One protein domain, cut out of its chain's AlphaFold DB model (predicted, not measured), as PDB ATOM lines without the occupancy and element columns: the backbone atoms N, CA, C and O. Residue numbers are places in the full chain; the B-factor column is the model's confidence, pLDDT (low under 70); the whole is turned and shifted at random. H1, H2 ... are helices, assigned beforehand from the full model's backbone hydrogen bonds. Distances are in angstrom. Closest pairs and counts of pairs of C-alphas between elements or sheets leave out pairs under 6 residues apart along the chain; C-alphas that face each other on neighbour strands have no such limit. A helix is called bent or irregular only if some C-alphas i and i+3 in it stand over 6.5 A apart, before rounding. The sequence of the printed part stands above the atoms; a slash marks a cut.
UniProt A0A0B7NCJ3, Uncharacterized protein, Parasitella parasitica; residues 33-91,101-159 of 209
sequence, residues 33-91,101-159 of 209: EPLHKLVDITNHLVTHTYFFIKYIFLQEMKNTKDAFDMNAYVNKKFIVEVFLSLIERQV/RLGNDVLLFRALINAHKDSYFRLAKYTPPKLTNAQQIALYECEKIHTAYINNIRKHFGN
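What this domain is: This is residues 33 to 91 and 101 to 159 of the 209 residues of an uncharacterized protein of Parasitella parasitica (UniProt A0A0B7NCJ3). Three long helices, H1, H4 and H5, cross at wide angles round the short helix H3, which packs on each of them in the core. H4 and H5 are on different sides of H3, and residues 151 to 159 of H5 stick out. The 118 printed residues have five named helices, H1 to H5 in chain order, and no named strand: all helix. The whole is compact, with a radius of gyration of the C-alphas of 14.7 A and spans of 46 by 33 by 33 A.

Where its parts are: H1, residues 33 to 64, begins at C-alpha 33 (24.100, 25.863, 97.023) and is 45.9 A long. H2 is residues 70 to 73, 5.4 A, and H3 residues 76 to 85, 14.2 A. H4, residues 104 to 124, is 29.2 A long and irregular: C-alphas 115 and 118 are 7.6 A apart. H5, residues 134 to 159, is 36.4 A long, irregular with C-alphas 155 and 158 7.6 A apart, and ends at C-alpha 159 (5.387, 54.614, 122.274).

How they stand to each other: H1, with residues 45 to 53 alone, touches H3, closest at the C-alphas of Thr 49 and Phe 83, 5.4 A, opposite ways at a steep tilt of 69.8 degrees, only just short of about perpendicular. Residues 52 to 56 of H1 touch H4, about perpendicular at 79 degrees, closest at the C-alphas of Ile 56 and His 116, 6.3 A. Residues 42 to 46 of H1 touch H5, closest at the C-alphas of Val 46 and Glu 141, 7.2 A. H3 touches H5, closest at the C-alphas of Val 80 and Ala 138, 5.7 A, and H4, closest at those of Phe 78 and Phe 109, 6.1 A. H2 is close to H1 but not clearly touching, with the C-alphas of Phe 57 and Met 70 7.1 A apart. H4 and H5 are apart. In H1 and H3 every O i to N i+4 pair is within hydrogen-bond range, in H4 14 of 17 and in H5 19 of 22; H2 is too short for such a pair.

The domain as a whole: The C-alphas farthest apart are those of Glu 33 and Asp 66, 47.8 A. Residues 92 to 100 are not printed, and C-alphas 91 and 101 are 17.4 A apart across the cut. Of the links that are printed whole, none is long. The pLDDT is under 70 at residues 90 to 91 and 101 to 102.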
ATOM      1  N   GLU A  33      23.546  24.648  97.632       87.94
ATOM      2  CA  GLU A  33      24.100  25.863  97.023       87.94
ATOM      3  C   GLU A  33      23.027  26.714  96.298       87.94
ATOM      4  O   GLU A  33      22.906  27.911  96.581       87.94
ATOM      5  N   PRO A  34      22.157  26.138  95.435       86.44
ATOM      6  CA  PRO A  34      21.009  26.866  94.891       86.44
ATOM      7  C   PRO A  34      20.077  27.469  95.951       86.44
ATOM      8  O   PRO A  34      19.561  28.569  95.746       86.44
ATOM      9  N   LEU A  35      19.845  26.766  97.064       86.12
ATOM     10  CA  LEU A  35      18.986  27.235  98.152       86.12
ATOM     11  C   LEU A  35      19.622  28.401  98.914       86.12
ATOM     12  O   LEU A  35      18.929  29.384  99.170       86.12
ATOM     13  N   HIS A  36      20.925  28.348  99.208       89.12
ATOM     14  CA  HIS A  36      21.652  29.482  99.790       89.12
ATOM     15  C   HIS A  36      21.538  30.721  98.911       89.12
ATOM     16  O   HIS A  36      21.097  31.775  99.368       89.12
ATOM     17  N   LYS A  37      21.806  30.568  97.612       90.06
ATOM     18  CA  LYS A  37      21.678  31.664  96.653       90.06
ATOM     19  C   LYS A  37      20.259  32.235  96.597       90.06
ATOM     20  O   LYS A  37      20.087  33.449  96.498       90.06
ATOM     21  N   LEU A  38      19.235  31.382  96.664       89.81
ATOM     22  CA  LEU A  38      17.840  31.820  96.712       89.81
ATOM     23  C   LEU A  38      17.546  32.636  97.977       89.81
ATOM     24  O   LEU A  38      16.908  33.687  97.883       89.81
ATOM     25  N   VAL A  39      18.006  32.168  99.139       90.06
ATOM     26  CA  VAL A  39      17.851  32.869 100.422       90.06
ATOM     27  C   VAL A  39      18.543  34.229 100.375       90.06
ATOM     28  O   VAL A  39      17.918  35.233 100.716       90.06
ATOM     29  N   ASP A  40      19.776  34.289  99.879       93.25
ATOM     30  CA  ASP A  40      20.550  35.530  99.797       93.25
ATOM     31  C   ASP A  40      19.888  36.559  98.877       93.25
ATOM     32  O   ASP A  40      19.680  37.709  99.274       93.25
ATOM     33  N   ILE A  41      19.471  36.142  97.675       93.75
ATOM     34  CA  ILE A  41      18.753  37.013  96.733       93.75
ATOM     35  C   ILE A  41      17.442  37.506  97.350       93.75
ATOM     36  O   ILE A  41      17.112  38.688  97.243       93.75
ATOM     37  N   THR A  42      16.696  36.624  98.017       92.25
ATOM     38  CA  THR A  42      15.411  36.979  98.630       92.25
ATOM     39  C   THR A  42      15.602  37.979  99.769       92.25
ATOM     40  O   THR A  42      14.924  39.004  99.799       92.25
ATOM     41  N   ASN A  43      16.569  37.749 100.660       93.06
ATOM     42  CA  ASN A  43      16.902  38.668 101.750       93.06
ATOM     43  C   ASN A  43      17.341  40.039 101.226       93.06
ATOM     44  O   ASN A  43      16.914  41.079 101.744       93.06
ATOM     45  N   HIS A  44      18.155  40.050 100.169       94.44
ATOM     46  CA  HIS A  44      18.577  41.272  99.497       94.44
ATOM     47  C   HIS A  44      17.373  42.039  98.924       94.44
ATOM     48  O   HIS A  44      17.209  43.230  99.198       94.44
ATOM     49  N   LEU A  45      16.468  41.353  98.219       95.31
ATOM     50  CA  LEU A  45      15.253  41.951  97.659       95.31
ATOM     51  C   LEU A  45      14.305  42.485  98.733       95.31
ATOM     52  O   LEU A  45      13.802  43.599  98.594       95.31
ATOM     53  N   VAL A  46      14.074  41.744  99.819       93.69
ATOM     54  CA  VAL A  46      13.241  42.199 100.947       93.69
ATOM     55  C   VAL A  46      13.817  43.478 101.553       93.69
ATOM     56  O   VAL A  46      13.097  44.461 101.748       93.69
ATOM     57  N   THR A  47      15.129  43.501 101.785       94.56
ATOM     58  CA  THR A  47      15.835  44.669 102.326       94.56
ATOM     59  C   THR A  47      15.674  45.882 101.413       94.56
ATOM     60  O   THR A  47      15.238  46.951 101.854       94.56
ATOM     61  N   HIS A  48      15.940  45.715 100.115       96.00
ATOM     62  CA  HIS A  48      15.798  46.802  99.154       96.00
ATOM     63  C   HIS A  48      14.343  47.193  98.898       96.00
ATOM     64  O   HIS A  48      14.102  48.355  98.584       96.00
ATOM     65  N   THR A  49      13.371  46.302  99.105       96.06
ATOM     66  CA  THR A  49      11.939  46.637  99.047       96.06
ATOM     67  C   THR A  49      11.589  47.634 100.145       96.06
ATOM     68  O   THR A  49      11.010  48.682  99.862       96.06
ATOM     69  N   TYR A  50      12.021  47.386 101.386       93.25
ATOM     70  CA  TYR A  50      11.826  48.341 102.481       93.25
ATOM     71  C   TYR A  50      12.493  49.689 102.211       93.25
ATOM     72  O   TYR A  50      11.893  50.737 102.455       93.25
ATOM     73  N   PHE A  51      13.741  49.677 101.743       94.38
ATOM     74  CA  PHE A  51      14.472  50.910 101.465       94.38
ATOM     75  C   PHE A  51      13.872  51.687 100.301       94.38
ATOM     76  O   PHE A  51      13.749  52.906 100.397       94.38
ATOM     77  N   PHE A  52      13.429  51.004  99.249       96.50
ATOM     78  CA  PHE A  52      12.859  51.669  98.092       96.50
ATOM     79  C   PHE A  52      11.480  52.267  98.395       96.50
ATOM     80  O   PHE A  52      11.241  53.416  98.039       96.50
ATOM     81  N   ILE A  53      10.619  51.568  99.147       94.75
ATOM     82  CA  ILE A  53       9.342  52.134  99.628       94.75
ATOM     83  C   ILE A  53       9.593  53.414 100.430       94.75
ATOM     84  O   ILE A  53       8.983  54.446 100.157       94.75
ATOM     85  N   LYS A  54      10.522  53.369 101.397       92.69
ATOM     86  CA  LYS A  54      10.885  54.549 102.195       92.69
ATOM     87  C   LYS A  54      11.399  55.682 101.316       92.69
ATOM     88  O   LYS A  54      11.019  56.826 101.531       92.69
ATOM     89  N   TYR A  55      12.248  55.370 100.340       94.81
ATOM     90  CA  TYR A  55      12.773  56.356  99.407       94.81
ATOM     91  C   TYR A  55      11.649  57.026  98.609       94.81
ATOM     92  O   TYR A  55      11.574  58.250  98.621       94.81
ATOM     93  N   ILE A  56      10.749  56.249  97.991       94.75
ATOM     94  CA  ILE A  56       9.598  56.771  97.233       94.75
ATOM     95  C   ILE A  56       8.777  57.708  98.121       94.75
ATOM     96  O   ILE A  56       8.546  58.854  97.759       94.75
ATOM     97  N   PHE A  57       8.393  57.255  99.314       92.94
ATOM     98  CA  PHE A  57       7.557  58.043 100.217       92.94
ATOM     99  C   PHE A  57       8.230  59.335 100.682       92.94
ATOM    100  O   PHE A  57       7.579  60.373 100.728       92.94
ATOM    101  N   LEU A  58       9.529  59.301 100.988       91.38
ATOM    102  CA  LEU A  58      10.271  60.504 101.364       91.38
ATOM    103  C   LEU A  58      10.366  61.506 100.207       91.38
ATOM    104  O   LEU A  58      10.270  62.710 100.448       91.38
ATOM    105  N   GLN A  59      10.549  61.033  98.970       93.38
ATOM    106  CA  GLN A  59      10.571  61.909  97.797       93.38
ATOM    107  C   GLN A  59       9.193  62.507  97.519       93.38
ATOM    108  O   GLN A  59       9.093  63.716  97.331       93.38
ATOM    109  N   GLU A  60       8.135  61.700  97.556       92.88
ATOM    110  CA  GLU A  60       6.772  62.189  97.344       92.88
ATOM    111  C   GLU A  60       6.374  63.197  98.419       92.88
ATOM    112  O   GLU A  60       6.041  64.325  98.082       92.88
ATOM    113  N   MET A  61       6.555  62.885  99.706       88.31
ATOM    114  CA  MET A  61       6.286  63.839 100.793       88.31
ATOM    115  C   MET A  61       7.040  65.166 100.624       88.31
ATOM    116  O   MET A  61       6.510  66.233 100.930       88.31
ATOM    117  N   LYS A  62       8.282  65.127 100.130       87.94
ATOM    118  CA  LYS A  62       9.057  66.343  99.862       87.94
ATOM    119  C   LYS A  62       8.483  67.143  98.687       87.94
ATOM    120  O   LYS A  62       8.466  68.371  98.746       87.94
ATOM    121  N   ASN A  63       8.041  66.463  97.632       88.81
ATOM    122  CA  ASN A  63       7.628  67.083  96.373       88.81
ATOM    123  C   ASN A  63       6.166  67.549  96.388       88.81
ATOM    124  O   ASN A  63       5.846  68.584  95.808       88.81
ATOM    125  N   THR A  64       5.282  66.822  97.071       84.56
ATOM    126  CA  THR A  64       3.833  67.076  97.095       84.56
ATOM    127  C   THR A  64       3.346  67.675  98.412       84.56
ATOM    128  O   THR A  64       2.149  67.933  98.550       84.56
ATOM    129  N   LYS A  65       4.243  67.878  99.388       72.50
ATOM    130  CA  LYS A  65       3.916  68.311 100.755       72.50
ATOM    131  C   LYS A  65       2.878  67.366 101.384       72.50
ATOM    132  O   LYS A  65       3.203  66.216 101.659       72.50
ATOM    133  N   ASP A  66       1.631  67.818 101.509       74.00
ATOM    134  CA  ASP A  66       0.540  67.111 102.190       74.00
ATOM    135  C   ASP A  66      -0.438  66.405 101.232       74.00
ATOM    136  O   ASP A  66      -1.367  65.739 101.681       74.00
ATOM    137  N   ALA A  67      -0.255  66.532  99.910       82.75
ATOM    138  CA  ALA A  67      -1.176  65.945  98.928       82.75
ATOM    139  C   ALA A  67      -0.935  64.447  98.660       82.75
ATOM    140  O   ALA A  67      -1.779  63.788  98.055       82.75
ATOM    141  N   PHE A  68       0.209  63.901  99.083       87.62
ATOM    142  CA  PHE A  68       0.510  62.485  98.891       87.62
ATOM    143  C   PHE A  68      -0.147  61.642  99.980       87.62
ATOM    144  O   PHE A  68       0.303  61.611 101.128       87.62
ATOM    145  N   ASP A  69      -1.195  60.915  99.599       87.00
ATOM    146  CA  ASP A  69      -1.832  59.947 100.480       87.00
ATOM    147  C   ASP A  69      -0.998  58.665 100.568       87.00
ATOM    148  O   ASP A  69      -1.155  57.729  99.784       87.00
ATOM    149  N   MET A  70      -0.121  58.602 101.569       84.31
ATOM    150  CA  MET A  70       0.669  57.406 101.853       84.31
ATOM    151  C   MET A  70      -0.222  56.170 102.075       84.31
ATOM    152  O   MET A  70       0.154  55.073 101.655       84.31
ATOM    153  N   ASN A  71      -1.400  56.311 102.692       84.00
ATOM    154  CA  ASN A  71      -2.252  55.169 103.037       84.00
ATOM    155  C   ASN A  71      -2.802  54.461 101.794       84.00
ATOM    156  O   ASN A  71      -2.947  53.239 101.813       84.00
ATOM    157  N   ALA A  72      -3.009  55.190 100.694       87.06
ATOM    158  CA  ALA A  72      -3.373  54.600  99.407       87.06
ATOM    159  C   ALA A  72      -2.311  53.613  98.885       87.06
ATOM    160  O   ALA A  72      -2.646  52.657  98.184       87.06
ATOM    161  N   TYR A  73      -1.039  53.794  99.260       88.31
ATOM    162  CA  TYR A  73       0.087  52.981  98.789       88.31
ATOM    163  C   TYR A  73       0.613  51.983  99.829       88.31
ATOM    164  O   TYR A  73       1.265  51.012  99.452       88.31
ATOM    165  N   VAL A  74       0.319  52.129 101.126       86.38
ATOM    166  CA  VAL A  74       0.670  51.109 102.136       86.38
ATOM    167  C   VAL A  74      -0.309  49.938 102.065       86.38
ATOM    168  O   VAL A  74      -1.141  49.716 102.941       86.38
ATOM    169  N   ASN A  75      -0.205  49.153 101.001       90.38
ATOM    170  CA  ASN A  75      -0.982  47.940 100.829       90.38
ATOM    171  C   ASN A  75      -0.137  46.851 100.159       90.38
ATOM    172  O   ASN A  75       0.870  47.117  99.498       90.38
ATOM    173  N   LYS A  76      -0.580  45.600 100.303       90.81
ATOM    174  CA  LYS A  76       0.112  44.436  99.739       90.81
ATOM    175  C   LYS A  76       0.393  44.573  98.239       90.81
ATOM    176  O   LYS A  76       1.488  44.225  97.805       90.81
ATOM    177  N   LYS A  77      -0.575  45.047  97.445       91.56
ATOM    178  CA  LYS A  77      -0.445  45.117  95.979       91.56
ATOM    179  C   LYS A  77       0.695  46.052  95.581       91.56
ATOM    180  O   LYS A  77       1.513  45.681  94.748       91.56
ATOM    181  N   PHE A  78       0.785  47.219  96.216       93.50
ATOM    182  CA  PHE A  78       1.882  48.151  95.982       93.50
ATOM    183  C   PHE A  78       3.236  47.546  96.367       93.50
ATOM    184  O   PHE A  78       4.168  47.587  95.570       93.50
ATOM    185  N   ILE A  79       3.339  46.921  97.547       94.00
ATOM    186  CA  ILE A  79       4.591  46.303  98.019       94.00
ATOM    187  C   ILE A  79       5.069  45.217  97.042       94.00
ATOM    188  O   ILE A  79       6.258  45.158  96.732       94.00
ATOM    189  N   VAL A  80       4.149  44.407  96.505       93.94
ATOM    190  CA  VAL A  80       4.457  43.406  95.470       93.94
ATOM    191  C   VAL A  80       5.016  44.063  94.209       93.94
ATOM    192  O   VAL A  80       6.041  43.617  93.698       93.94
ATOM    193  N   GLU A  81       4.396  45.134  93.714       94.81
ATOM    194  CA  GLU A  81       4.894  45.843  92.528       94.81
ATOM    195  C   GLU A  81       6.268  46.483  92.772       94.81
ATOM    196  O   GLU A  81       7.126  46.443  91.886       94.81
ATOM    197  N   VAL A  82       6.529  46.998  93.982       95.75
ATOM    198  CA  VAL A  82       7.864  47.483  94.360       95.75
ATOM    199  C   VAL A  82       8.870  46.337  94.329       95.75
ATOM    200  O   VAL A  82       9.890  46.459  93.655       95.75
ATOM    201  N   PHE A  83       8.580  45.210  94.983       95.75
ATOM    202  CA  PHE A  83       9.468  44.045  95.013       95.75
ATOM    203  C   PHE A  83       9.808  43.559  93.599       95.75
ATOM    204  O   PHE A  83      10.975  43.371  93.259       95.75
ATOM    205  N   LEU A  84       8.802  43.419  92.732       93.88
ATOM    206  CA  LEU A  84       8.994  42.971  91.350       93.88
ATOM    207  C   LEU A  84       9.766  43.983  90.500       93.88
ATOM    208  O   LEU A  84      10.465  43.597  89.564       93.88
ATOM    209  N   SER A  85       9.677  45.277  90.815       94.62
ATOM    210  CA  SER A  85      10.453  46.305  90.118       94.62
ATOM    211  C   SER A  85      11.959  46.202  90.384       94.62
ATOM    212  O   SER A  85      12.748  46.643  89.546       94.62
ATOM    213  N   LEU A  86      12.361  45.599  91.508       95.69
ATOM    214  CA  LEU A  86      13.755  45.437  91.921       95.69
ATOM    215  C   LEU A  86      14.464  44.267  91.228       95.69
ATOM    216  O   LEU A  86      15.666  44.094  91.406       95.69
ATOM    217  N   ILE A  87      13.749  43.467  90.444       93.50
ATOM    218  CA  ILE A  87      14.276  42.271  89.783       93.50
ATOM    219  C   ILE A  87      14.571  42.596  88.319       93.50
ATOM    220  O   ILE A  87      13.877  43.398  87.684       93.50
ATOM    221  N   GLU A  88      15.598  41.961  87.760       88.12
ATOM    222  CA  GLU A  88      15.845  42.012  86.325       88.12
ATOM    223  C   GLU A  88      14.687  41.315  85.594       88.12
ATOM    224  O   GLU A  88      14.495  40.100  85.710       88.12
ATOM    225  N   ARG A  89      13.884  42.087  84.849       71.69
ATOM    226  CA  ARG A  89      12.764  41.534  84.080       71.69
ATOM    227  C   ARG A  89      13.298  40.544  83.049       71.69
ATOM    228  O   ARG A  89      13.918  40.931  82.064       71.69
ATOM    229  N   GLN A  90      12.993  39.268  83.248       59.81
ATOM    230  CA  GLN A  90      13.101  38.280  82.187       59.81
ATOM    231  C   GLN A  90      12.046  38.637  81.128       59.81
ATOM    232  O   GLN A  90      10.876  38.803  81.455       59.81
ATOM    233  N   VAL A  91      12.442  38.769  79.861       49.78
ATOM    234  CA  VAL A  91      11.591  39.222  78.732       49.78
ATOM    235  C   VAL A  91      10.394  38.288  78.442       49.78
ATOM    236  O   VAL A  91       9.554  38.561  77.587       49.78
ATOM    237  N   ARG A 101      -4.020  43.623  80.586       60.28
ATOM    238  CA  ARG A 101      -5.123  43.374  81.537       60.28
ATOM    239  C   ARG A 101      -4.776  43.854  82.960       60.28
ATOM    240  O   ARG A 101      -5.226  43.268  83.939       60.28
ATOM    241  N   LEU A 102      -3.904  44.852  83.097       67.19
ATOM    242  CA  LEU A 102      -3.515  45.384  84.401       67.19
ATOM    243  C   LEU A 102      -4.617  46.320  84.889       67.19
ATOM    244  O   LEU A 102      -5.061  47.191  84.146       67.19
ATOM    245  N   GLY A 103      -5.059  46.137  86.134       78.19
ATOM    246  CA  GLY A 103      -5.985  47.072  86.766       78.19
ATOM    247  C   GLY A 103      -5.361  48.464  86.900       78.19
ATOM    248  O   GLY A 103      -4.139  48.589  87.014       78.19
ATOM    249  N   ASN A 104      -6.204  49.497  86.920       82.50
ATOM    250  CA  ASN A 104      -5.769  50.897  86.988       82.50
ATOM    251  C   ASN A 104      -4.820  51.164  88.169       82.50
ATOM    252  O   ASN A 104      -3.796  51.817  87.983       82.50
ATOM    253  N   ASP A 105      -5.078  50.573  89.340       84.88
ATOM    254  CA  ASP A 105      -4.210  50.702  90.520       84.88
ATOM    255  C   ASP A 105      -2.773  50.245  90.236       84.88
ATOM    256  O   ASP A 105      -1.808  50.903  90.614       84.88
ATOM    257  N   VAL A 106      -2.610  49.126  89.523       87.00
ATOM    258  CA  VAL A 106      -1.291  48.563  89.202       87.00
ATOM    259  C   VAL A 106      -0.538  49.470  88.232       87.00
ATOM    260  O   VAL A 106       0.677  49.623  88.351       87.00
ATOM    261  N   LEU A 107      -1.246  50.096  87.289       88.31
ATOM    262  CA  LEU A 107      -0.651  51.080  86.385       88.31
ATOM    263  C   LEU A 107      -0.156  52.305  87.159       88.31
ATOM    264  O   LEU A 107       0.980  52.728  86.948       88.31
ATOM    265  N   LEU A 108      -0.961  52.815  88.093       91.06
ATOM    266  CA  LEU A 108      -0.587  53.938  88.955       91.06
ATOM    267  C   LEU A 108       0.619  53.598  89.837       91.06
ATOM    268  O   LEU A 108       1.574  54.371  89.897       91.06
ATOM    269  N   PHE A 109       0.626  52.417  90.460       93.38
ATOM    270  CA  PHE A 109       1.761  51.943  91.253       93.38
ATOM    271  C   PHE A 109       3.033  51.874  90.416       93.38
ATOM    272  O   PHE A 109       4.061  52.415  90.813       93.38
ATOM    273  N   ARG A 110       2.970  51.261  89.229       93.06
ATOM    274  CA  ARG A 110       4.131  51.149  88.337       93.06
ATOM    275  C   ARG A 110       4.627  52.501  87.854       93.06
ATOM    276  O   ARG A 110       5.838  52.680  87.771       93.06
ATOM    277  N   ALA A 111       3.730  53.434  87.544       92.38
ATOM    278  CA  ALA A 111       4.105  54.782  87.135       92.38
ATOM    279  C   ALA A 111       4.889  55.493  88.247       92.38
ATOM    280  O   ALA A 111       6.002  55.960  88.001       92.38
ATOM    281  N   LEU A 112       4.363  55.473  89.477       94.25
ATOM    282  CA  LEU A 112       5.035  56.045  90.644       94.25
ATOM    283  C   LEU A 112       6.398  55.385  90.888       94.25
ATOM    284  O   LEU A 112       7.408  56.064  91.035       94.25
ATOM    285  N   ILE A 113       6.451  54.052  90.882       95.69
ATOM    286  CA  ILE A 113       7.690  53.298  91.106       95.69
ATOM    287  C   ILE A 113       8.742  53.646  90.050       95.69
ATOM    288  O   ILE A 113       9.892  53.925  90.389       95.69
ATOM    289  N   ASN A 114       8.359  53.653  88.771       95.06
ATOM    290  CA  ASN A 114       9.281  53.919  87.671       95.06
ATOM    291  C   ASN A 114       9.838  55.345  87.708       95.06
ATOM    292  O   ASN A 114      11.002  55.525  87.366       95.06
ATOM    293  N   ALA A 115       9.065  56.329  88.179       95.50
ATOM    294  CA  ALA A 115       9.546  57.702  88.341       95.50
ATOM    295  C   ALA A 115      10.747  57.804  89.304       95.50
ATOM    296  O   ALA A 115      11.617  58.656  89.131       95.50
ATOM    297  N   HIS A 116      10.831  56.906  90.291       96.50
ATOM    298  CA  HIS A 116      11.867  56.924  91.334       96.50
ATOM    299  C   HIS A 116      12.976  55.891  91.144       96.50
ATOM    300  O   HIS A 116      14.035  55.997  91.770       96.50
ATOM    301  N   LYS A 117      12.737  54.888  90.299       95.25
ATOM    302  CA  LYS A 117      13.552  53.674  90.185       95.25
ATOM    303  C   LYS A 117      15.011  53.952  89.851       95.25
ATOM    304  O   LYS A 117      15.897  53.535  90.595       95.25
ATOM    305  N   ASP A 118      15.266  54.692  88.779       95.94
ATOM    306  CA  ASP A 118      16.632  54.909  88.292       95.94
ATOM    307  C   ASP A 118      17.450  55.786  89.244       95.94
ATOM    308  O   ASP A 118      18.655  55.585  89.420       95.94
ATOM    309  N   SER A 119      16.799  56.755  89.897       97.06
ATOM    310  CA  SER A 119      17.446  57.570  90.927       97.06
ATOM    311  C   SER A 119      17.839  56.712  92.127       97.06
ATOM    312  O   SER A 119      18.991  56.740  92.562       97.06
ATOM    313  N   TYR A 120      16.914  55.878  92.611       97.56
ATOM    314  CA  TYR A 120      17.185  54.966  93.714       97.56
ATOM    315  C   TYR A 120      18.304  53.972  93.375       97.56
ATOM    316  O   TYR A 120      19.218  53.805  94.180       97.56
ATOM    317  N   PHE A 121      18.298  53.363  92.185       96.69
ATOM    318  CA  PHE A 121      19.329  52.394  91.786       96.69
ATOM    319  C   PHE A 121      20.720  53.013  91.770       96.69
ATOM    320  O   PHE A 121      21.671  52.419  92.277       96.69
ATOM    321  N   ARG A 122      20.827  54.241  91.263       97.00
ATOM    322  CA  ARG A 122      22.076  55.001  91.259       97.00
ATOM    323  C   ARG A 122      22.561  55.314  92.673       97.00
ATOM    324  O   ARG A 122      23.729  55.093  92.975       97.00
ATOM    325  N   LEU A 123      21.670  55.803  93.538       95.81
ATOM    326  CA  LEU A 123      22.003  56.184  94.914       95.81
ATOM    327  C   LEU A 123      22.387  54.976  95.771       95.81
ATOM    328  O   LEU A 123      23.367  55.022  96.509       95.81
ATOM    329  N   ALA A 124      21.633  53.886  95.650       93.62
ATOM    330  CA  ALA A 124      21.859  52.656  96.396       93.62
ATOM    331  C   ALA A 124      22.954  51.767  95.780       93.62
ATOM    332  O   ALA A 124      23.258  50.723  96.351       93.62
ATOM    333  N   LYS A 125      23.516  52.149  94.619       95.69
ATOM    334  CA  LYS A 125      24.393  51.300  93.790       95.69
ATOM    335  C   LYS A 125      23.796  49.901  93.585       95.69
ATOM    336  O   LYS A 125      24.488  48.887  93.662       95.69
ATOM    337  N   TYR A 126      22.482  49.856  93.382       95.69
ATOM    338  CA  TYR A 126      21.715  48.621  93.335       95.69
ATOM    339  C   TYR A 126      21.779  47.998  91.943       95.69
ATOM    340  O   TYR A 126      21.514  48.667  90.943       95.69
ATOM    341  N   THR A 127      22.080  46.700  91.892       94.00
ATOM    342  CA  THR A 127      22.058  45.912  90.656       94.00
ATOM    343  C   THR A 127      20.934  44.882  90.750       94.00
ATOM    344  O   THR A 127      20.987  44.024  91.631       94.00
ATOM    345  N   PRO A 128      19.914  44.944  89.875       93.94
ATOM    346  CA  PRO A 128      18.802  44.000  89.903       93.94
ATOM    347  C   PRO A 128      19.270  42.547  89.720       93.94
ATOM    348  O   PRO A 128      19.915  42.248  88.714       93.94
ATOM    349  N   PRO A 129      18.943  41.624  90.640       93.38
ATOM    350  CA  PRO A 129      19.254  40.216  90.468       93.38
ATOM    351  C   PRO A 129      18.253  39.544  89.521       93.38
ATOM    352  O   PRO A 129      17.108  39.982  89.370       93.38
ATOM    353  N   LYS A 130      18.661  38.411  88.940       90.81
ATOM    354  CA  LYS A 130      17.749  37.479  88.262       90.81
ATOM    355  C   LYS A 130      17.091  36.575  89.296       90.81
ATOM    356  O   LYS A 130      17.781  35.989  90.128       90.81
ATOM    357  N   LEU A 131      15.773  36.417  89.205       86.31
ATOM    358  CA  LEU A 131      15.023  35.528  90.086       86.31
ATOM    359  C   LEU A 131      13.919  34.791  89.321       86.31
ATOM    360  O   LEU A 131      12.987  35.400  88.798       86.31
ATOM    361  N   THR A 132      14.014  33.464  89.284       84.94
ATOM    362  CA  THR A 132      12.970  32.591  88.731       84.94
ATOM    363  C   THR A 132      11.796  32.506  89.706       84.94
ATOM    364  O   THR A 132      11.997  32.510  90.916       84.94
ATOM    365  N   ASN A 133      10.564  32.413  89.197       82.81
ATOM    366  CA  ASN A 133       9.342  32.356  90.014       82.81
ATOM    367  C   ASN A 133       9.162  33.566  90.956       82.81
ATOM    368  O   ASN A 133       8.489  33.465  91.984       82.81
ATOM    369  N   ALA A 134       9.719  34.722  90.575       86.12
ATOM    370  CA  ALA A 134       9.682  35.968  91.340       86.12
ATOM    371  C   ALA A 134       8.281  36.342  91.842       86.12
ATOM    372  O   ALA A 134       8.146  36.814  92.964       86.12
ATOM    373  N   GLN A 135       7.233  36.080  91.051       87.50
ATOM    374  CA  GLN A 135       5.852  36.367  91.437       87.50
ATOM    375  C   GLN A 135       5.424  35.625  92.710       87.50
ATOM    376  O   GLN A 135       4.816  36.222  93.593       87.50
ATOM    377  N   GLN A 136       5.731  34.329  92.819       86.00
ATOM    378  CA  GLN A 136       5.328  33.523  93.977       86.00
ATOM    379  C   GLN A 136       6.090  33.957  95.231       86.00
ATOM    380  O   GLN A 136       5.492  34.118  96.294       86.00
ATOM    381  N   ILE A 137       7.391  34.217  95.078       88.75
ATOM    382  CA  ILE A 137       8.247  34.717  96.157       88.75
ATOM    383  C   ILE A 137       7.749  36.088  96.621       88.75
ATOM    384  O   ILE A 137       7.557  36.292  97.816       88.75
ATOM    385  N   ALA A 138       7.450  36.995  95.689       89.50
ATOM    386  CA  ALA A 138       6.916  38.314  95.999       89.50
ATOM    387  C   ALA A 138       5.596  38.217  96.770       89.50
ATOM    388  O   ALA A 138       5.440  38.876  97.792       89.50
ATOM    389  N   LEU A 139       4.656  37.369  96.339       90.19
ATOM    390  CA  LEU A 139       3.372  37.206  97.028       90.19
ATOM    391  C   LEU A 139       3.531  36.749  98.483       90.19
ATOM    392  O   LEU A 139       2.756  37.193  99.333       90.19
ATOM    393  N   TYR A 140       4.511  35.889  98.760       90.12
ATOM    394  CA  TYR A 140       4.784  35.384 100.102       90.12
ATOM    395  C   TYR A 140       5.565  36.391 100.956       90.12
ATOM    396  O   TYR A 140       5.131  36.748 102.051       90.12
ATOM    397  N   GLU A 141       6.686  36.908 100.452       91.06
ATOM    398  CA  GLU A 141       7.536  37.838 101.200       91.06
ATOM    399  C   GLU A 141       6.864  39.200 101.406       91.06
ATOM    400  O   GLU A 141       6.942  39.774 102.491       91.06
ATOM    401  N   CYS A 142       6.117  39.708 100.425       90.50
ATOM    402  CA  CYS A 142       5.431  40.994 100.567       90.50
ATOM    403  C   CYS A 142       4.265  40.931 101.562       90.50
ATOM    404  O   CYS A 142       3.976  41.933 102.217       90.50
ATOM    405  N   GLU A 143       3.625  39.767 101.728       90.81
ATOM    406  CA  GLU A 143       2.642  39.553 102.800       90.81
ATOM    407  C   GLU A 143       3.299  39.679 104.178       90.81
ATOM    408  O   GLU A 143       2.775  40.365 105.060       90.81
ATOM    409  N   LYS A 144       4.486  39.079 104.354       90.00
ATOM    410  CA  LYS A 144       5.265  39.223 105.591       90.00
ATOM    411  C   LYS A 144       5.671  40.671 105.822       90.00
ATOM    412  O   LYS A 144       5.508  41.162 106.934       90.00
ATOM    413  N   ILE A 145       6.155  41.362 104.786       88.25
ATOM    414  CA  ILE A 145       6.551  42.774 104.862       88.25
ATOM    415  C   ILE A 145       5.378  43.634 105.335       88.25
ATOM    416  O   ILE A 145       5.521  44.410 106.285       88.25
ATOM    417  N   HIS A 146       4.218  43.474 104.694       87.44
ATOM    418  CA  HIS A 146       2.998  44.203 105.020       87.44
ATOM    419  C   HIS A 146       2.543  43.918 106.457       87.44
ATOM    420  O   HIS A 146       2.338  44.841 107.245       87.44
ATOM    421  N   THR A 147       2.474  42.641 106.833       88.38
ATOM    422  CA  THR A 147       2.090  42.215 108.184       88.38
ATOM    423  C   THR A 147       3.049  42.762 109.240       88.38
ATOM    424  O   THR A 147       2.615  43.309 110.254       88.38
ATOM    425  N   ALA A 148       4.359  42.675 108.998       86.25
ATOM    426  CA  ALA A 148       5.380  43.206 109.892       86.25
ATOM    427  C   ALA A 148       5.259  44.725 110.049       86.25
ATOM    428  O   ALA A 148       5.388  45.230 111.163       86.25
ATOM    429  N   TYR A 149       4.964  45.451 108.967       83.06
ATOM    430  CA  TYR A 149       4.734  46.892 109.009       83.06
ATOM    431  C   TYR A 149       3.521  47.249 109.879       83.06
ATOM    432  O   TYR A 149       3.656  48.026 110.827       83.06
ATOM    433  N   ILE A 150       2.364  46.629 109.623       81.88
ATOM    434  CA  ILE A 150       1.136  46.860 110.396       81.88
ATOM    435  C   ILE A 150       1.344  46.509 111.871       81.88
ATOM    436  O   ILE A 150       0.973  47.287 112.752       81.88
ATOM    437  N   ASN A 151       1.996  45.383 112.159       85.06
ATOM    438  CA  ASN A 151       2.303  44.978 113.528       85.06
ATOM    439  C   ASN A 151       3.282  45.944 114.205       85.06
ATOM    440  O   ASN A 151       3.105  46.259 115.380       85.06
ATOM    441  N   ASN A 152       4.289  46.450 113.486       81.56
ATOM    442  CA  ASN A 152       5.227  47.434 114.024       81.56
ATOM    443  C   ASN A 152       4.517  48.742 114.385       81.56
ATOM    444  O   ASN A 152       4.749  49.269 115.472       81.56
ATOM    445  N   ILE A 153       3.626  49.232 113.517       75.44
ATOM    446  CA  ILE A 153       2.801  50.408 113.807       75.44
ATOM    447  C   ILE A 153       1.920  50.135 115.021       75.44
ATOM    448  O   ILE A 153       2.033  50.848 116.010       75.44
ATOM    449  N   ARG A 154       1.110  49.073 115.007       75.06
ATOM    450  CA  ARG A 154       0.204  48.752 116.123       75.06
ATOM    451  C   ARG A 154       0.941  48.631 117.457       75.06
ATOM    452  O   ARG A 154       0.475  49.149 118.464       75.06
ATOM    453  N   LYS A 155       2.113  47.991 117.463       81.25
ATOM    454  CA  LYS A 155       2.890  47.745 118.684       81.25
ATOM    455  C   LYS A 155       3.652  48.973 119.181       81.25
ATOM    456  O   LYS A 155       3.843  49.121 120.385       81.25
ATOM    457  N   HIS A 156       4.138  49.830 118.283       79.69
ATOM    458  CA  HIS A 156       5.098  50.878 118.645       79.69
ATOM    459  C   HIS A 156       4.617  52.303 118.394       79.69
ATOM    460  O   HIS A 156       5.284  53.224 118.864       79.69
ATOM    461  N   PHE A 157       3.493  52.514 117.703       74.06
ATOM    462  CA  PHE A 157       2.995  53.851 117.376       74.06
ATOM    463  C   PHE A 157       2.799  54.699 118.631       74.06
ATOM    464  O   PHE A 157       3.417  55.752 118.736       74.06
ATOM    465  N   GLY A 158       2.056  54.200 119.626       71.25
ATOM    466  CA  GLY A 158       1.830  54.933 120.876       71.25
ATOM    467  C   GLY A 158       3.135  55.289 121.595       71.25
ATOM    468  O   GLY A 158       3.314  56.415 122.054       71.25
ATOM    469  N   ASN A 159       4.104  54.368 121.618       79.38
ATOM    470  CA  ASN A 159       5.387  54.614 122.274       79.38
ATOM    471  C   ASN A 159       6.250  55.630 121.502       79.38
ATOM    472  O   ASN A 159       6.884  56.493 122.106       79.38
TER     473      ASN A 159